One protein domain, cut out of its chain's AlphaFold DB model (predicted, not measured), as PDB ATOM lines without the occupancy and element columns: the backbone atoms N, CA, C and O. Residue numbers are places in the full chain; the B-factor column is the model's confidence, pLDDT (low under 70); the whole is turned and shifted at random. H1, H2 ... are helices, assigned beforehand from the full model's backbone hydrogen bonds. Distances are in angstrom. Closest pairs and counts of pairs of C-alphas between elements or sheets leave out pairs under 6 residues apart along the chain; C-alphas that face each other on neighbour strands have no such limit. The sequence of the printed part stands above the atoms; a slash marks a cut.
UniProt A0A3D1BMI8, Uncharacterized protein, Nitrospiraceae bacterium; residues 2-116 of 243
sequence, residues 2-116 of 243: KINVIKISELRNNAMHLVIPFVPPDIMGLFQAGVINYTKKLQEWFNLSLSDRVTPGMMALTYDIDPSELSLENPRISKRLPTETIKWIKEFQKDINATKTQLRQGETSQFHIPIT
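This is residues 2 to 116 of the 243 residues of an uncharacterized protein of Nitrospiraceae bacterium (UniProt A0A3D1BMI8). The long helix H2 starts beside the middle of H6 and slants past the first turns of H1, while H1 and H6 run opposite ways side by side; short H7 sits across H2. After H2 the chain folds back along it through the small helices H3 and H4, then H5 leads into H6. The printed part has 115 residues with seven named helices, H1 to H7 in chain order, and no named strand: all helix. It is compact, with a radius of gyration of the C-alphas of 15.4 A and spans of 47 by 32 by 26 A.

The hub is H2, residues 25 to 46. Its residues 30 to 34 touch H1, residues 2 to 18, at a steep tilt of 48 degrees, opposite ways; the closest C-alphas, of Asn 4 and Leu 30, are 6.3 A apart. H7, residues 105 to 111, touches H2 about perpendicular, at 89 degrees, closest at the C-alphas of Ala 33 and Gln 110, 5.9 A. H6, residues 83 to 102, only just touches H2, with 3 pairs of C-alphas within 8 A, closest at Asp 26 and Gln 93, 6.9 A. H4, residues 67 to 70, also only just touches H2, with 3 such pairs, closest at Pro 25 and Pro 67, 5.7 A. H3, residues 56 to 59, is close to H2 but not clearly touching, and H5, residues 75 to 78, stands likewise to H4, both by 1 pair. Every O i to N i+4 pair is within hydrogen-bond range in H6, against 11 of 13 in H1, 16 of 18 in H2 and 1 of 3 in H7, where 2 of 4 O i to N i+3 pairs are; H3, H4 and H5 are too short for such a pair.

H1 begins at C-alpha 2 (31.279, -50.147, 6.113) and measures 24.2 A, H2 31.7 A, H6 28.8 A and H7 10.2 A, ending at C-alpha 111 (29.402, -53.169, 13.579).

The C-alphas of Asn 47 and Lys 79 are farthest apart, 47.8 A. The printed part has no cut, and no link is long. Mean pLDDT of the printed part is 77.3; residues 50 to 51, 55 to 69, 104 to 109 and 113 to 116 are under 70.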
ATOM      1  N   LYS A   2      31.634 -51.469   6.702       85.62
ATOM      2  CA  LYS A   2      31.279 -50.147   6.113       85.62
ATOM      3  C   LYS A   2      30.286 -49.327   6.956       85.62
ATOM      4  O   LYS A   2      30.479 -48.132   7.144       85.62
ATOM      5  N   ILE A   3      29.262 -49.985   7.498       88.00
ATOM      6  CA  ILE A   3      28.214 -49.348   8.313       88.00
ATOM      7  C   ILE A   3      28.792 -48.752   9.610       88.00
ATOM      8  O   ILE A   3      28.398 -47.661  10.004       88.00
ATOM      9  N   ASN A   4      29.776 -49.416  10.233       91.00
ATOM     10  CA  ASN A   4      30.450 -48.916  11.436       91.00
ATOM     11  C   ASN A   4      31.145 -47.572  11.174       91.00
ATOM     12  O   ASN A   4      30.890 -46.600  11.878       91.00
ATOM     13  N   VAL A   5      31.948 -47.493  10.109       90.38
ATOM     14  CA  VAL A   5      32.670 -46.266   9.729       90.38
ATOM     15  C   VAL A   5      31.705 -45.122   9.413       90.38
ATOM     16  O   VAL A   5      31.936 -43.990   9.834       90.38
ATOM     17  N   ILE A   6      30.601 -45.414   8.717       92.56
ATOM     18  CA  ILE A   6      29.561 -44.419   8.413       92.56
ATOM     19  C   ILE A   6      28.952 -43.866   9.704       92.56
ATOM     20  O   ILE A   6      28.877 -42.649   9.856       92.56
ATOM     21  N   LYS A   7      28.583 -44.730  10.658       91.44
ATOM     22  CA  LYS A   7      27.977 -44.299  11.926       91.44
ATOM     23  C   LYS A   7      28.947 -43.534  12.824       91.44
ATOM     24  O   LYS A   7      28.558 -42.532  13.417       91.44
ATOM     25  N   ILE A   8      30.220 -43.925  12.862       90.56
ATOM     26  CA  ILE A   8      31.263 -43.152  13.557       90.56
ATOM     27  C   ILE A   8      31.441 -41.771  12.905       90.56
ATOM     28  O   ILE A   8      31.570 -40.769  13.606       90.56
ATOM     29  N   SER A   9      31.416 -41.690  11.571       90.69
ATOM     30  CA  SER A   9      31.515 -40.411  10.856       90.69
ATOM     31  C   SER A   9      30.300 -39.511  11.099       90.69
ATOM     32  O   SER A   9      30.466 -38.302  11.254       90.69
ATOM     33  N   GLU A  10      29.094 -40.080  11.129       91.38
ATOM     34  CA  GLU A  10      27.853 -39.370  11.452       91.38
ATOM     35  C   GLU A  10      27.917 -38.776  12.863       91.38
ATOM     36  O   GLU A  10      27.670 -37.583  13.045       91.38
ATOM     37  N   LEU A  11      28.338 -39.576  13.845       90.25
ATOM     38  CA  LEU A  11      28.556 -39.114  15.211       90.25
ATOM     39  C   LEU A  11      29.593 -37.997  15.282       90.25
ATOM     40  O   LEU A  11      29.331 -36.979  15.908       90.25
ATOM     41  N   ARG A  12      30.754 -38.155  14.636       89.25
ATOM     42  CA  ARG A  12      31.816 -37.137  14.635       89.25
ATOM     43  C   ARG A  12      31.308 -35.795  14.112       89.25
ATOM     44  O   ARG A  12      31.578 -34.762  14.716       89.25
ATOM     45  N   ASN A  13      30.586 -35.812  12.992       88.19
ATOM     46  CA  ASN A  13      30.066 -34.593  12.379       88.19
ATOM     47  C   ASN A  13      29.054 -33.908  13.314       88.19
ATOM     48  O   ASN A  13      29.165 -32.711  13.566       88.19
ATOM     49  N   ASN A  14      28.124 -34.668  13.898       86.38
ATOM     50  CA  ASN A  14      27.112 -34.119  14.802       86.38
ATOM     51  C   ASN A  14      27.674 -33.724  16.176       86.38
ATOM     52  O   ASN A  14      27.187 -32.769  16.769       86.38
ATOM     53  N   ALA A  15      28.724 -34.383  16.671       83.56
ATOM     54  CA  ALA A  15      29.343 -34.070  17.958       83.56
ATOM     55  C   ALA A  15      29.939 -32.657  18.004       83.56
ATOM     56  O   ALA A  15      29.874 -32.016  19.051       83.56
ATOM     57  N   MET A  16      30.462 -32.153  16.877       77.12
ATOM     58  CA  MET A  16      30.937 -30.768  16.782       77.12
ATOM     59  C   MET A  16      29.787 -29.760  16.836       77.12
ATOM     60  O   MET A  16      29.895 -28.745  17.516       77.12
ATOM     61  N   HIS A  17      28.679 -30.043  16.145       82.38
ATOM     62  CA  HIS A  17      27.519 -29.150  16.102       82.38
ATOM     63  C   HIS A  17      26.711 -29.160  17.407       82.38
ATOM     64  O   HIS A  17      26.212 -28.122  17.831       82.38
ATOM     65  N   LEU A  18      26.601 -30.322  18.053       83.62
ATOM     66  CA  LEU A  18      25.794 -30.543  19.258       83.62
ATOM     67  C   LEU A  18      26.599 -30.465  20.562       83.62
ATOM     68  O   LEU A  18      26.024 -30.665  21.635       83.62
ATOM     69  N   VAL A  19      27.910 -30.205  20.466       77.81
ATOM     70  CA  VAL A  19      28.862 -30.092  21.584       77.81
ATOM     71  C   VAL A  19      28.705 -31.259  22.561       77.81
ATOM     72  O   VAL A  19      28.406 -31.088  23.740       77.81
ATOM     73  N   ILE A  20      28.854 -32.479  22.043       80.00
ATOM     74  CA  ILE A  20      28.739 -33.708  22.835       80.00
ATOM     75  C   ILE A  20      30.035 -33.876  23.654       80.00
ATOM     76  O   ILE A  20      31.075 -34.170  23.064       80.00
ATOM     77  N   PRO A  21      30.019 -33.704  24.993       74.56
ATOM     78  CA  PRO A  21      31.242 -33.663  25.794       74.56
ATOM     79  C   PRO A  21      31.737 -35.052  26.224       74.56
ATOM     80  O   PRO A  21      32.830 -35.173  26.768       74.56
ATOM     81  N   PHE A  22      30.938 -36.100  26.012       77.62
ATOM     82  CA  PHE A  22      31.276 -37.484  26.338       77.62
ATOM     83  C   PHE A  22      30.558 -38.446  25.389       77.62
ATOM     84  O   PHE A  22      29.542 -38.106  24.787       77.62
ATOM     85  N   VAL A  23      31.055 -39.677  25.290       78.06
ATOM     86  CA  VAL A  23      30.445 -40.726  24.466       78.06
ATOM     87  C   VAL A  23      29.664 -41.689  25.369       78.06
ATOM     88  O   VAL A  23      30.269 -42.281  26.256       78.06
ATOM     89  N   PRO A  24      28.345 -41.869  25.175       79.50
ATOM     90  CA  PRO A  24      27.561 -42.878  25.889       79.50
ATOM     91  C   PRO A  24      28.059 -44.320  25.663       79.50
ATOM     92  O   PRO A  24      28.531 -44.624  24.563       79.50
ATOM     93  N   PRO A  25      27.868 -45.245  26.623       74.06
ATOM     94  CA  PRO A  25      28.385 -46.621  26.545       74.06
ATOM     95  C   PRO A  25      28.007 -47.396  25.276       74.06
ATOM     96  O   PRO A  25      28.861 -48.021  24.651       74.06
ATOM     97  N   ASP A  26      26.748 -47.306  24.834       72.25
ATOM     98  CA  ASP A  26      26.274 -47.988  23.615       72.25
ATOM     99  C   ASP A  26      26.997 -47.520  22.347       72.25
ATOM    100  O   ASP A  26      27.126 -48.254  21.367       72.25
ATOM    101  N   ILE A  27      27.453 -46.271  22.359       83.81
ATOM    102  CA  ILE A  27      28.160 -45.650  21.246       83.81
ATOM    103  C   ILE A  27      29.645 -46.018  21.305       83.81
ATOM    104  O   ILE A  27      30.268 -46.223  20.262       83.81
ATOM    105  N   MET A  28      30.211 -46.195  22.504       80.06
ATOM    106  CA  MET A  28      31.589 -46.665  22.675       80.06
ATOM    107  C   MET A  28      31.827 -48.020  21.992       80.06
ATOM    108  O   MET A  28      32.880 -48.236  21.392       80.06
ATOM    109  N   GLY A  29      30.826 -48.908  21.990       78.75
ATOM    110  CA  GLY A  29      30.924 -50.200  21.309       78.75
ATOM    111  C   GLY A  29      31.124 -50.106  19.789       78.75
ATOM    112  O   GLY A  29      31.711 -51.008  19.181       78.75
ATOM    113  N   LEU A  30      30.706 -49.001  19.156       86.25
ATOM    114  CA  LEU A  30      31.025 -48.725  17.750       86.25
ATOM    115  C   LEU A  30      32.512 -48.422  17.572       86.25
ATOM    116  O   LEU A  30      33.144 -48.959  16.663       86.25
ATOM    117  N   PHE A  31      33.080 -47.582  18.434       87.19
ATOM    118  CA  PHE A  31      34.493 -47.218  18.369       87.19
ATOM    119  C   PHE A  31      35.399 -48.425  18.630       87.19
ATOM    120  O   PHE A  31      36.348 -48.639  17.878       87.19
ATOM    121  N   GLN A  32      35.050 -49.268  19.608       78.00
ATOM    122  CA  GLN A  32      35.763 -50.521  19.878       78.00
ATOM    123  C   GLN A  32      35.769 -51.444  18.648       78.00
ATOM    124  O   GLN A  32      36.815 -51.975  18.262       78.00
ATOM    125  N   ALA A  33      34.619 -51.594  17.978       81.38
ATOM    126  CA  ALA A  33      34.536 -52.325  16.714       81.38
ATOM    127  C   ALA A  33      35.396 -51.680  15.618       81.38
ATOM    128  O   ALA A  33      36.052 -52.392  14.861       81.38
ATOM    129  N   GLY A  34      35.439 -50.348  15.552       84.94
ATOM    130  CA  GLY A  34      36.279 -49.598  14.620       84.94
ATOM    131  C   GLY A  34      37.766 -49.921  14.770       84.94
ATOM    132  O   GLY A  34      38.413 -50.272  13.783       84.94
ATOM    133  N   VAL A  35      38.290 -49.886  16.000       82.38
ATOM    134  CA  VAL A  35      39.699 -50.212  16.288       82.38
ATOM    135  C   VAL A  35      40.016 -51.662  15.916       82.38
ATOM    136  O   VAL A  35      40.985 -51.915  15.204       82.38
ATOM    137  N   ILE A  36      39.173 -52.619  16.316       77.00
ATOM    138  CA  ILE A  36      39.382 -54.046  16.012       77.00
ATOM    139  C   ILE A  36      39.284 -54.327  14.505       77.00
ATOM    140  O   ILE A  36      40.024 -55.146  13.961       77.00
ATOM    141  N   ASN A  37      38.371 -53.662  13.801       80.56
ATOM    142  CA  ASN A  37      38.271 -53.783  12.351       80.56
ATOM    143  C   ASN A  37      39.529 -53.242  11.664       80.56
ATOM    144  O   ASN A  37      40.023 -53.859  10.719       80.56
ATOM    145  N   TYR A  38      40.052 -52.114  12.147       85.56
ATOM    146  CA  TYR A  38      41.276 -51.521  11.625       85.56
ATOM    147  C   TYR A  38      42.480 -52.448  11.816       85.56
ATOM    148  O   TYR A  38      43.183 -52.717  10.846       85.56
ATOM    149  N   THR A  39      42.680 -53.009  13.014       75.56
ATOM    150  CA  THR A  39      43.791 -53.943  13.268       75.56
ATOM    151  C   THR A  39      43.704 -55.191  12.394       75.56
ATOM    152  O   THR A  39      44.703 -55.582  11.791       75.56
ATOM    153  N   LYS A  40      42.503 -55.766  12.236       75.06
ATOM    154  CA  LYS A  40      42.270 -56.910  11.340       75.06
ATOM    155  C   LYS A  40      42.618 -56.589   9.888       75.06
ATOM    156  O   LYS A  40      43.277 -57.394   9.240       75.06
ATOM    157  N   LYS A  41      42.202 -55.427   9.371       83.56
ATOM    158  CA  LYS A  41      42.511 -55.028   7.987       83.56
ATOM    159  C   LYS A  41      43.973 -54.681   7.775       83.56
ATOM    160  O   LYS A  41      44.518 -55.006   6.728       83.56
ATOM    161  N   LEU A  42      44.617 -54.087   8.772       80.25
ATOM    162  CA  LEU A  42      46.045 -53.800   8.734       80.25
ATOM    163  C   LEU A  42      46.865 -55.100   8.648       80.25
ATOM    164  O   LEU A  42      47.786 -55.194   7.837       80.25
ATOM    165  N   GLN A  43      46.457 -56.130   9.391       74.56
ATOM    166  CA  GLN A  43      47.042 -57.465   9.294       74.56
ATOM    167  C   GLN A  43      46.718 -58.154   7.961       74.56
ATOM    168  O   GLN A  43      47.612 -58.697   7.325       74.56
ATOM    169  N   GLU A  44      45.465 -58.121   7.506       79.38
ATOM    170  CA  GLU A  44      45.038 -58.775   6.260       79.38
ATOM    171  C   GLU A  44      45.728 -58.194   5.017       79.38
ATOM    172  O   GLU A  44      46.130 -58.943   4.131       79.38
ATOM    173  N   TRP A  45      45.859 -56.868   4.933       92.06
ATOM    174  CA  TRP A  45      46.356 -56.194   3.730       92.06
ATOM    175  C   TRP A  45      47.866 -56.016   3.708       92.06
ATOM    176  O   TRP A  45      48.466 -56.052   2.637       92.06
ATOM    177  N   PHE A  46      48.479 -55.808   4.872       88.62
ATOM    178  CA  PHE A  46      49.899 -55.463   4.961       88.62
ATOM    179  C   PHE A  46      50.718 -56.498   5.730       88.62
ATOM    180  O   PHE A  46      51.930 -56.338   5.841       88.62
ATOM    181  N   ASN A  47      50.082 -57.547   6.267       77.75
ATOM    182  CA  ASN A  47      50.711 -58.531   7.152       77.75
ATOM    183  C   ASN A  47      51.436 -57.882   8.346       77.75
ATOM    184  O   ASN A  47      52.442 -58.390   8.837       77.75
ATOM    185  N   LEU A  48      50.931 -56.730   8.793       74.94
ATOM    186  CA  LEU A  48      51.454 -55.986   9.930       74.94
ATOM    187  C   LEU A  48      50.583 -56.259  11.157       74.94
ATOM    188  O   LEU A  48      49.356 -56.242  11.083       74.94
ATOM    189  N   SER A  49      51.214 -56.483  12.304       73.94
ATOM    190  CA  SER A  49      50.520 -56.596  13.584       73.94
ATOM    191  C   SER A  49      50.678 -55.282  14.345       73.94
ATOM    192  O   SER A  49      51.785 -54.843  14.649       73.94
ATOM    193  N   LEU A  50      49.558 -54.620  14.660       69.69
ATOM    194  CA  LEU A  50      49.595 -53.397  15.474       69.69
ATOM    195  C   LEU A  50      50.052 -53.696  16.914       69.69
ATOM    196  O   LEU A  50      50.647 -52.835  17.562       69.69
ATOM    197  N   SER A  51      49.855 -54.940  17.359       66.94
ATOM    198  CA  SER A  51      50.312 -55.459  18.650       66.94
ATOM    199  C   SER A  51      51.833 -55.428  18.817       66.94
ATOM    200  O   SER A  51      52.316 -55.464  19.943       66.94
ATOM    201  N   ASP A  52      52.588 -55.326  17.718       72.88
ATOM    202  CA  ASP A  52      54.054 -55.257  17.749       72.88
ATOM    203  C   ASP A  52      54.552 -53.881  18.224       72.88
ATOM    204  O   ASP A  52      55.719 -53.723  18.578       72.88
ATOM    205  N   ARG A  53      53.677 -52.865  18.203       74.31
ATOM    206  CA  ARG A  53      54.001 -51.477  18.573       74.31
ATOM    207  C   ARG A  53      53.142 -50.934  19.707       74.31
ATOM    208  O   ARG A  53      53.603 -50.061  20.435       74.31
ATOM    209  N   VAL A  54      51.901 -51.397  19.826       70.75
ATOM    210  CA  VAL A  54      50.931 -50.914  20.813       70.75
ATOM    211  C   VAL A  54      50.327 -52.118  21.518       70.75
ATOM    212  O   VAL A  54      49.834 -53.034  20.865       70.75
ATOM    213  N   THR A  55      50.348 -52.133  22.849       66.00
ATOM    214  CA  THR A  55      49.768 -53.246  23.604       66.00
ATOM    215  C   THR A  55      48.247 -53.300  23.395       66.00
ATOM    216  O   THR A  55      47.594 -52.259  23.280       66.00
ATOM    217  N   PRO A  56      47.627 -54.495  23.371       58.19
ATOM    218  CA  PRO A  56      46.173 -54.625  23.244       58.19
ATOM    219  C   PRO A  56      45.366 -53.838  24.282       58.19
ATOM    220  O   PRO A  56      44.284 -53.357  23.957       58.19
ATOM    221  N   GLY A  57      45.913 -53.644  25.487       62.94
ATOM    222  CA  GLY A  57      45.301 -52.813  26.525       62.94
ATOM    223  C   GLY A  57      45.194 -51.336  26.135       62.94
ATOM    224  O   GLY A  57      44.157 -50.732  26.374       62.94
ATOM    225  N   MET A  58      46.205 -50.779  25.459       65.25
ATOM    226  CA  MET A  58      46.179 -49.399  24.951       65.25
ATOM    227  C   MET A  58      45.279 -49.223  23.716       65.25
ATOM    228  O   MET A  58      44.889 -48.105  23.389       65.25
ATOM    229  N   MET A  59      44.967 -50.311  23.004       65.69
ATOM    230  CA  MET A  59      44.036 -50.299  21.867       65.69
ATOM    231  C   MET A  59      42.571 -50.433  22.305       65.69
ATOM    232  O   MET A  59      41.668 -50.063  21.554       65.69
ATOM    233  N   ALA A  60      42.323 -50.984  23.494       66.56
ATOM    234  CA  ALA A  60      40.993 -51.055  24.075       66.56
ATOM    235  C   ALA A  60      40.593 -49.693  24.652       66.56
ATOM    236  O   ALA A  60      41.405 -48.992  25.249       66.56
ATOM    237  N   LEU A  61      39.322 -49.319  24.497       67.38
ATOM    238  CA  LEU A  61      38.797 -48.121  25.144       67.38
ATOM    239  C   LEU A  61      38.745 -48.330  26.662       67.38
ATOM    240  O   LEU A  61      37.868 -49.028  27.174       67.38
ATOM    241  N   THR A  62      39.687 -47.716  27.372       59.62
ATOM    242  CA  THR A  62      39.746 -47.688  28.837       59.62
ATOM    243  C   THR A  62      39.213 -46.361  29.367       59.62
ATOM    244  O   THR A  62      39.571 -45.301  28.854       59.62
ATOM    245  N   TYR A  63      38.398 -46.415  30.419       60.88
ATOM    246  CA  TYR A  63      37.913 -45.238  31.135       60.88
ATOM    247  C   TYR A  63      38.176 -45.399  32.631       60.88
ATOM    248  O   TYR A  63      38.008 -46.488  33.175       60.88
ATOM    249  N   ASP A  64      38.537 -44.297  33.287       53.94
ATOM    250  CA  ASP A  64      38.753 -44.243  34.740       53.94
ATOM    251  C   ASP A  64      37.433 -44.194  35.537       53.94
ATOM    252  O   ASP A  64      37.433 -44.243  36.765       53.94
ATOM    253  N   ILE A  65      36.306 -44.063  34.833       60.50
ATOM    254  CA  ILE A  65      34.960 -43.872  35.379       60.50
ATOM    255  C   ILE A  65      34.082 -45.022  34.887       60.50
ATOM    256  O   ILE A  65      34.197 -45.437  33.731       60.50
ATOM    257  N   ASP A  66      33.189 -45.512  35.749       65.31
ATOM    258  CA  ASP A  66      32.182 -46.499  35.363       65.31
ATOM    259  C   ASP A  66      31.363 -45.970  34.161       65.31
ATOM    260  O   ASP A  66      30.748 -44.902  34.258       65.31
ATOM    261  N   PRO A  67      31.329 -46.685  33.015       64.19
ATOM    262  CA  PRO A  67      30.581 -46.260  31.834       64.19
ATOM    263  C   PRO A  67      29.101 -45.976  32.114       64.19
ATOM    264  O   PRO A  67      28.507 -45.126  31.451       64.19
ATOM    265  N   SER A  68      28.493 -46.639  33.103       67.00
ATOM    266  CA  SER A  68      27.105 -46.376  33.497       67.00
ATOM    267  C   SER A  68      26.889 -44.932  33.971       67.00
ATOM    268  O   SER A  68      25.814 -44.370  33.757       67.00
ATOM    269  N   GLU A  69      27.922 -44.269  34.504       69.38
ATOM    270  CA  GLU A  69      27.857 -42.858  34.889       69.38
ATOM    271  C   GLU A  69      27.746 -41.913  33.688       69.38
ATOM    272  O   GLU A  69      27.209 -40.813  33.836       69.38
ATOM    273  N   LEU A  70      28.198 -42.352  32.510       71.25
ATOM    274  CA  LEU A  70      28.118 -41.638  31.231       71.25
ATOM    275  C   LEU A  70      26.807 -41.925  30.481       71.25
ATOM    276  O   LEU A  70      26.620 -41.474  29.350       71.25
ATOM    277  N   SER A  71      25.887 -42.676  31.087       75.69
ATOM    278  CA  SER A  71      24.557 -42.899  30.527       75.69
ATOM    279  C   SER A  71      23.699 -41.635  30.615       75.69
ATOM    280  O   SER A  71      23.727 -40.897  31.604       75.69
ATOM    281  N   LEU A  72      22.849 -41.421  29.607       74.44
ATOM    282  CA  LEU A  72      21.805 -40.391  29.651       74.44
ATOM    283  C   LEU A  72      20.760 -40.638  30.751       74.44
ATOM    284  O   LEU A  72      19.999 -39.729  31.087       74.44
ATOM    285  N   GLU A  73      20.717 -41.849  31.305       74.56
ATOM    286  CA  GLU A  73      19.884 -42.201  32.458       74.56
ATOM    287  C   GLU A  73      20.362 -41.513  33.743       74.56
ATOM    288  O   GLU A  73      19.574 -41.312  34.665       74.56
ATOM    289  N   ASN A  74      21.628 -41.080  33.793       77.56
ATOM    290  CA  ASN A  74      22.172 -40.334  34.917       77.56
ATOM    291  C   ASN A  74      21.631 -38.885  34.930       77.56
ATOM    292  O   ASN A  74      21.947 -38.092  34.033       77.56
ATOM    293  N   PRO A  75      20.892 -38.463  35.978       72.69
ATOM    294  CA  PRO A  75      20.339 -37.110  36.073       72.69
ATOM    295  C   PRO A  75      21.392 -35.993  36.068       72.69
ATOM    296  O   PRO A  75      21.083 -34.848  35.739       72.69
ATOM    297  N   ARG A  76      22.639 -36.290  36.457       76.94
ATOM    298  CA  ARG A  76      23.740 -35.310  36.451       76.94
ATOM    299  C   ARG A  76      24.195 -34.971  35.036       76.94
ATOM    300  O   ARG A  76      24.589 -33.836  34.781       76.94
ATOM    301  N   ILE A  77      24.136 -35.953  34.144       77.25
ATOM    302  CA  ILE A  77      24.542 -35.839  32.750       77.25
ATOM    303  C   ILE A  77      23.443 -35.166  31.933       77.25
ATOM    304  O   ILE A  77      23.703 -34.187  31.236       77.25
ATOM    305  N   SER A  78      22.196 -35.619  32.088       73.50
ATOM    306  CA  SER A  78      21.059 -35.053  31.354       73.50
ATOM    307  C   SER A  78      20.809 -33.576  31.673       73.50
ATOM    308  O   SER A  78      20.401 -32.830  30.794       73.50
ATOM    309  N   LYS A  79      21.123 -33.105  32.888       79.44
ATOM    310  CA  LYS A  79      21.015 -31.678  33.248       79.44
ATOM    311  C   LYS A  79      22.084 -30.774  32.627       79.44
ATOM    312  O   LYS A  79      21.890 -29.564  32.592       79.44
ATOM    313  N   ARG A  80      23.222 -31.326  32.199       81.94
ATOM    314  CA  ARG A  80      24.354 -30.557  31.645       81.94
ATOM    315  C   ARG A  80      24.300 -30.422  30.125       81.94
ATOM    316  O   ARG A  80      25.120 -29.707  29.560       81.94
ATOM    317  N   LEU A  81      23.374 -31.122  29.475       83.00
ATOM    318  CA  LEU A  81      23.274 -31.182  28.024       83.00
ATOM    319  C   LEU A  81      22.091 -30.359  27.503       83.00
ATOM    320  O   LEU A  81      21.027 -30.360  28.126       83.00
ATOM    321  N   PRO A  82      22.232 -29.718  26.330       87.19
ATOM    322  CA  PRO A  82      21.099 -29.147  25.616       87.19
ATOM    323  C   PRO A  82      20.052 -30.215  25.274       87.19
ATOM    324  O   PRO A  82      20.386 -31.357  24.946       87.19
ATOM    325  N   THR A  83      18.773 -29.832  25.279       86.25
ATOM    326  CA  THR A  83      17.653 -30.730  24.948       86.25
ATOM    327  C   THR A  83      17.789 -31.341  23.548       86.25
ATOM    328  O   THR A  83      17.525 -32.529  23.370       86.25
ATOM    329  N   GLU A  84      18.256 -30.546  22.579       86.56
ATOM    330  CA  GLU A  84      18.581 -30.969  21.207       86.56
ATOM    331  C   GLU A  84      19.590 -32.129  21.201       86.56
ATOM    332  O   GLU A  84      19.346 -33.175  20.597       86.56
ATOM    333  N   THR A  85      20.683 -31.993  21.959       86.25
ATOM    334  CA  THR A  85      21.741 -33.003  22.079       86.25
ATOM    335  C   THR A  85      21.218 -34.297  22.699       86.25
ATOM    336  O   THR A  85      21.500 -35.383  22.199       86.25
ATOM    337  N   ILE A  86      20.407 -34.205  23.759       86.44
ATOM    338  CA  ILE A  86      19.805 -35.382  24.410       86.44
ATOM    339  C   ILE A  86      18.876 -36.116  23.443       86.44
ATOM    340  O   ILE A  86      18.905 -37.346  23.371       86.44
ATOM    341  N   LYS A  87      18.041 -35.370  22.710       89.75
ATOM    342  CA  LYS A  87      17.117 -35.932  21.724       89.75
ATOM    343  C   LYS A  87      17.883 -36.668  20.628       89.75
ATOM    344  O   LYS A  87      17.597 -37.838  20.382       89.75
ATOM    345  N   TRP A  88      18.895 -36.021  20.054       90.69
ATOM    346  CA  TRP A  88      19.717 -36.609  19.002       90.69
ATOM    347  C   TRP A  88      20.447 -37.871  19.477       90.69
ATOM    348  O   TRP A  88      20.390 -38.895  18.805       90.69
ATOM    349  N   ILE A  89      21.065 -37.853  20.667       87.62
ATOM    350  CA  ILE A  89      21.750 -39.039  21.210       87.62
ATOM    351  C   ILE A  89      20.763 -40.200  21.400       87.62
ATOM    352  O   ILE A  89      21.093 -41.331  21.051       87.62
ATOM    353  N   LYS A  90      19.549 -39.947  21.908       88.31
ATOM    354  CA  LYS A  90      18.520 -40.992  22.061       88.31
ATOM    355  C   LYS A  90      18.089 -41.580  20.718       88.31
ATOM    356  O   LYS A  90      17.933 -42.796  20.601       88.31
ATOM    357  N   GLU A  91      17.893 -40.732  19.710       90.56
ATOM    358  CA  GLU A  91      17.570 -41.163  18.345       90.56
ATOM    359  C   GLU A  91      18.707 -42.003  17.757       90.56
ATOM    360  O   GLU A  91      18.465 -43.092  17.235       90.56
ATOM    361  N   PHE A  92      19.950 -41.564  17.946       90.00
ATOM    362  CA  PHE A  92      21.141 -42.273  17.500       90.00
ATOM    363  C   PHE A  92      21.325 -43.624  18.216       90.00
ATOM    364  O   PHE A  92      21.601 -44.634  17.571       90.00
ATOM    365  N   GLN A  93      21.093 -43.704  19.532       87.00
ATOM    366  CA  GLN A  93      21.101 -44.973  20.277       87.00
ATOM    367  C   GLN A  93      20.032 -45.942  19.763       87.00
ATOM    368  O   GLN A  93      20.296 -47.136  19.594       87.00
ATOM    369  N   LYS A  94      18.823 -45.439  19.487       87.00
ATOM    370  CA  LYS A  94      17.737 -46.246  18.921       87.00
ATOM    371  C   LYS A  94      18.110 -46.791  17.543       87.00
ATOM    372  O   LYS A  94      17.870 -47.967  17.280       87.00
ATOM    373  N   ASP A  95      18.726 -45.970  16.700       89.44
ATOM    374  CA  ASP A  95      19.202 -46.361  15.373       89.44
ATOM    375  C   ASP A  95      20.322 -47.418  15.431       89.44
ATOM    376  O   ASP A  95      20.265 -48.434  14.732       89.44
ATOM    377  N   ILE A  96      21.290 -47.264  16.342       86.25
ATOM    378  CA  ILE A  96      22.318 -48.285  16.602       86.25
ATOM    379  C   ILE A  96      21.669 -49.601  17.035       86.25
ATOM    380  O   ILE A  96      22.032 -50.661  16.528       86.25
ATOM    381  N   ASN A  97      20.715 -49.556  17.967       84.31
ATOM    382  CA  ASN A  97      20.022 -50.751  18.453       84.31
ATOM    383  C   ASN A  97      19.231 -51.445  17.339       84.31
ATOM    384  O   ASN A  97      19.357 -52.658  17.183       84.31
ATOM    385  N   ALA A  98      18.503 -50.688  16.516       84.44
ATOM    386  CA  ALA A  98      17.801 -51.228  15.356       84.44
ATOM    387  C   ALA A  98      18.773 -51.892  14.367       84.44
ATOM    388  O   ALA A  98      18.553 -53.030  13.951       84.44
ATOM    389  N   THR A  99      19.893 -51.229  14.065       84.50
ATOM    390  CA  THR A  99      20.937 -51.765  13.183       84.50
ATOM    391  C   THR A  99      21.544 -53.051  13.757       84.50
ATOM    392  O   THR A  99      21.722 -54.026  13.029       84.50
ATOM    393  N   LYS A 100      21.810 -53.113  15.072       76.31
ATOM    394  CA  LYS A 100      22.318 -54.325  15.742       76.31
ATOM    395  C   LYS A 100      21.375 -55.517  15.569       76.31
ATOM    396  O   LYS A 100      21.859 -56.613  15.303       76.31
ATOM    397  N   THR A 101      20.065 -55.307  15.706       74.94
ATOM    398  CA  THR A 101      19.043 -56.362  15.579       74.94
ATOM    399  C   THR A 101      18.845 -56.831  14.136       74.94
ATOM    400  O   THR A 101      18.499 -57.987  13.915       74.94
ATOM    401  N   GLN A 102      19.065 -55.956  13.151       77.88
ATOM    402  CA  GLN A 102      18.928 -56.283  11.726       77.88
ATOM    403  C   GLN A 102      20.130 -57.054  11.158       77.88
ATOM    404  O   GLN A 102      19.991 -57.768  10.164       77.88
ATOM    405  N   LEU A 103      21.310 -56.914  11.764       73.25
ATOM    406  CA  LEU A 103      22.533 -57.579  11.316       73.25
ATOM    407  C   LEU A 103      22.581 -59.049  11.753       73.25
ATOM    408  O   LEU A 103      22.136 -59.420  12.839       73.25
ATOM    409  N   ARG A 104      23.191 -59.899  10.920       68.50
ATOM    410  CA  ARG A 104      23.475 -61.298  11.281       68.50
ATOM    411  C   ARG A 104      24.487 -61.341  12.433       68.50
ATOM    412  O   ARG A 104      25.394 -60.516  12.467       68.50
ATOM    413  N   GLN A 105      24.419 -62.356  13.304       52.66
ATOM    414  CA  GLN A 105      25.280 -62.475  14.501       52.66
ATOM    415  C   GLN A 105      26.790 -62.266  14.228       52.66
ATOM    416  O   GLN A 105      27.484 -61.649  15.034       52.66
ATOM    417  N   GLY A 106      27.308 -62.717  13.078       52.91
ATOM    418  CA  GLY A 106      28.708 -62.491  12.683       52.91
ATOM    419  C   GLY A 106      29.023 -61.061  12.213       52.91
ATOM    420  O   GLY A 106      30.129 -60.564  12.425       52.91
ATOM    421  N   GLU A 107      28.054 -60.364  11.622       61.53
ATOM    422  CA  GLU A 107      28.183 -58.984  11.131       61.53
ATOM    423  C   GLU A 107      28.010 -57.960  12.252       61.53
ATOM    424  O   GLU A 107      28.628 -56.893  12.207       61.53
ATOM    425  N   THR A 108      27.248 -58.310  13.295       63.47
ATOM    426  CA  THR A 108      27.113 -57.512  14.517       63.47
ATOM    427  C   THR A 108      28.483 -57.218  15.125       63.47
ATOM    428  O   THR A 108      28.755 -56.069  15.446       63.47
ATOM    429  N   SER A 109      29.394 -58.199  15.170       64.12
ATOM    430  CA  SER A 109      30.757 -58.014  15.701       64.12
ATOM    431  C   SER A 109      31.616 -57.021  14.902       64.12
ATOM    432  O   SER A 109      32.505 -56.382  15.450       64.12
ATOM    433  N   GLN A 110      31.341 -56.851  13.604       72.94
ATOM    434  CA  GLN A 110      32.019 -55.849  12.775       72.94
ATOM    435  C   GLN A 110      31.373 -54.469  12.893       72.94
ATOM    436  O   GLN A 110      31.932 -53.485  12.405       72.94
ATOM    437  N   PHE A 111      30.157 -54.401  13.429       77.88
ATOM    438  CA  PHE A 111      29.402 -53.169  13.579       77.88
ATOM    439  C   PHE A 111      29.557 -52.576  14.977       77.88
ATOM    440  O   PHE A 111      29.832 -51.386  15.104       77.88
ATOM    441  N   HIS A 112      29.408 -53.408  16.003       75.88
ATOM    442  CA  HIS A 112      29.379 -53.023  17.400       75.88
ATOM    443  C   HIS A 112      29.917 -54.166  18.264       75.88
ATOM    444  O   HIS A 112      29.382 -55.276  18.253       75.88
ATOM    445  N   ILE A 113      30.924 -53.871  19.080       68.25
ATOM    446  CA  ILE A 113      31.457 -54.797  20.078       68.25
ATOM    447  C   ILE A 113      31.115 -54.209  21.444       68.25
ATOM    448  O   ILE A 113      31.605 -53.125  21.753       68.25
ATOM    449  N   PRO A 114      30.243 -54.858  22.241       63.03
ATOM    450  CA  PRO A 114      29.933 -54.349  23.567       63.03
ATOM    451  C   PRO A 114      31.220 -54.297  24.383       63.03
ATOM    452  O   PRO A 114      31.999 -55.250  24.382       63.03
ATOM    453  N   ILE A 115      31.433 -53.191  25.086       59.47
ATOM    454  CA  ILE A 115      32.529 -53.107  26.041       59.47
ATOM    455  C   ILE A 115      32.052 -53.805  27.311       59.47
ATOM    456  O   ILE A 115      31.482 -53.193  28.213       59.47
ATOM    457  N   THR A 116      32.204 -55.126  27.350       45.41
ATOM    458  CA  THR A 116      32.023 -55.886  28.583       45.41
ATOM    459  C   THR A 116      33.275 -55.706  29.420       45.41
ATOM    460  O   THR A 116      34.274 -56.390  29.214       45.41
TER     461      THR A 116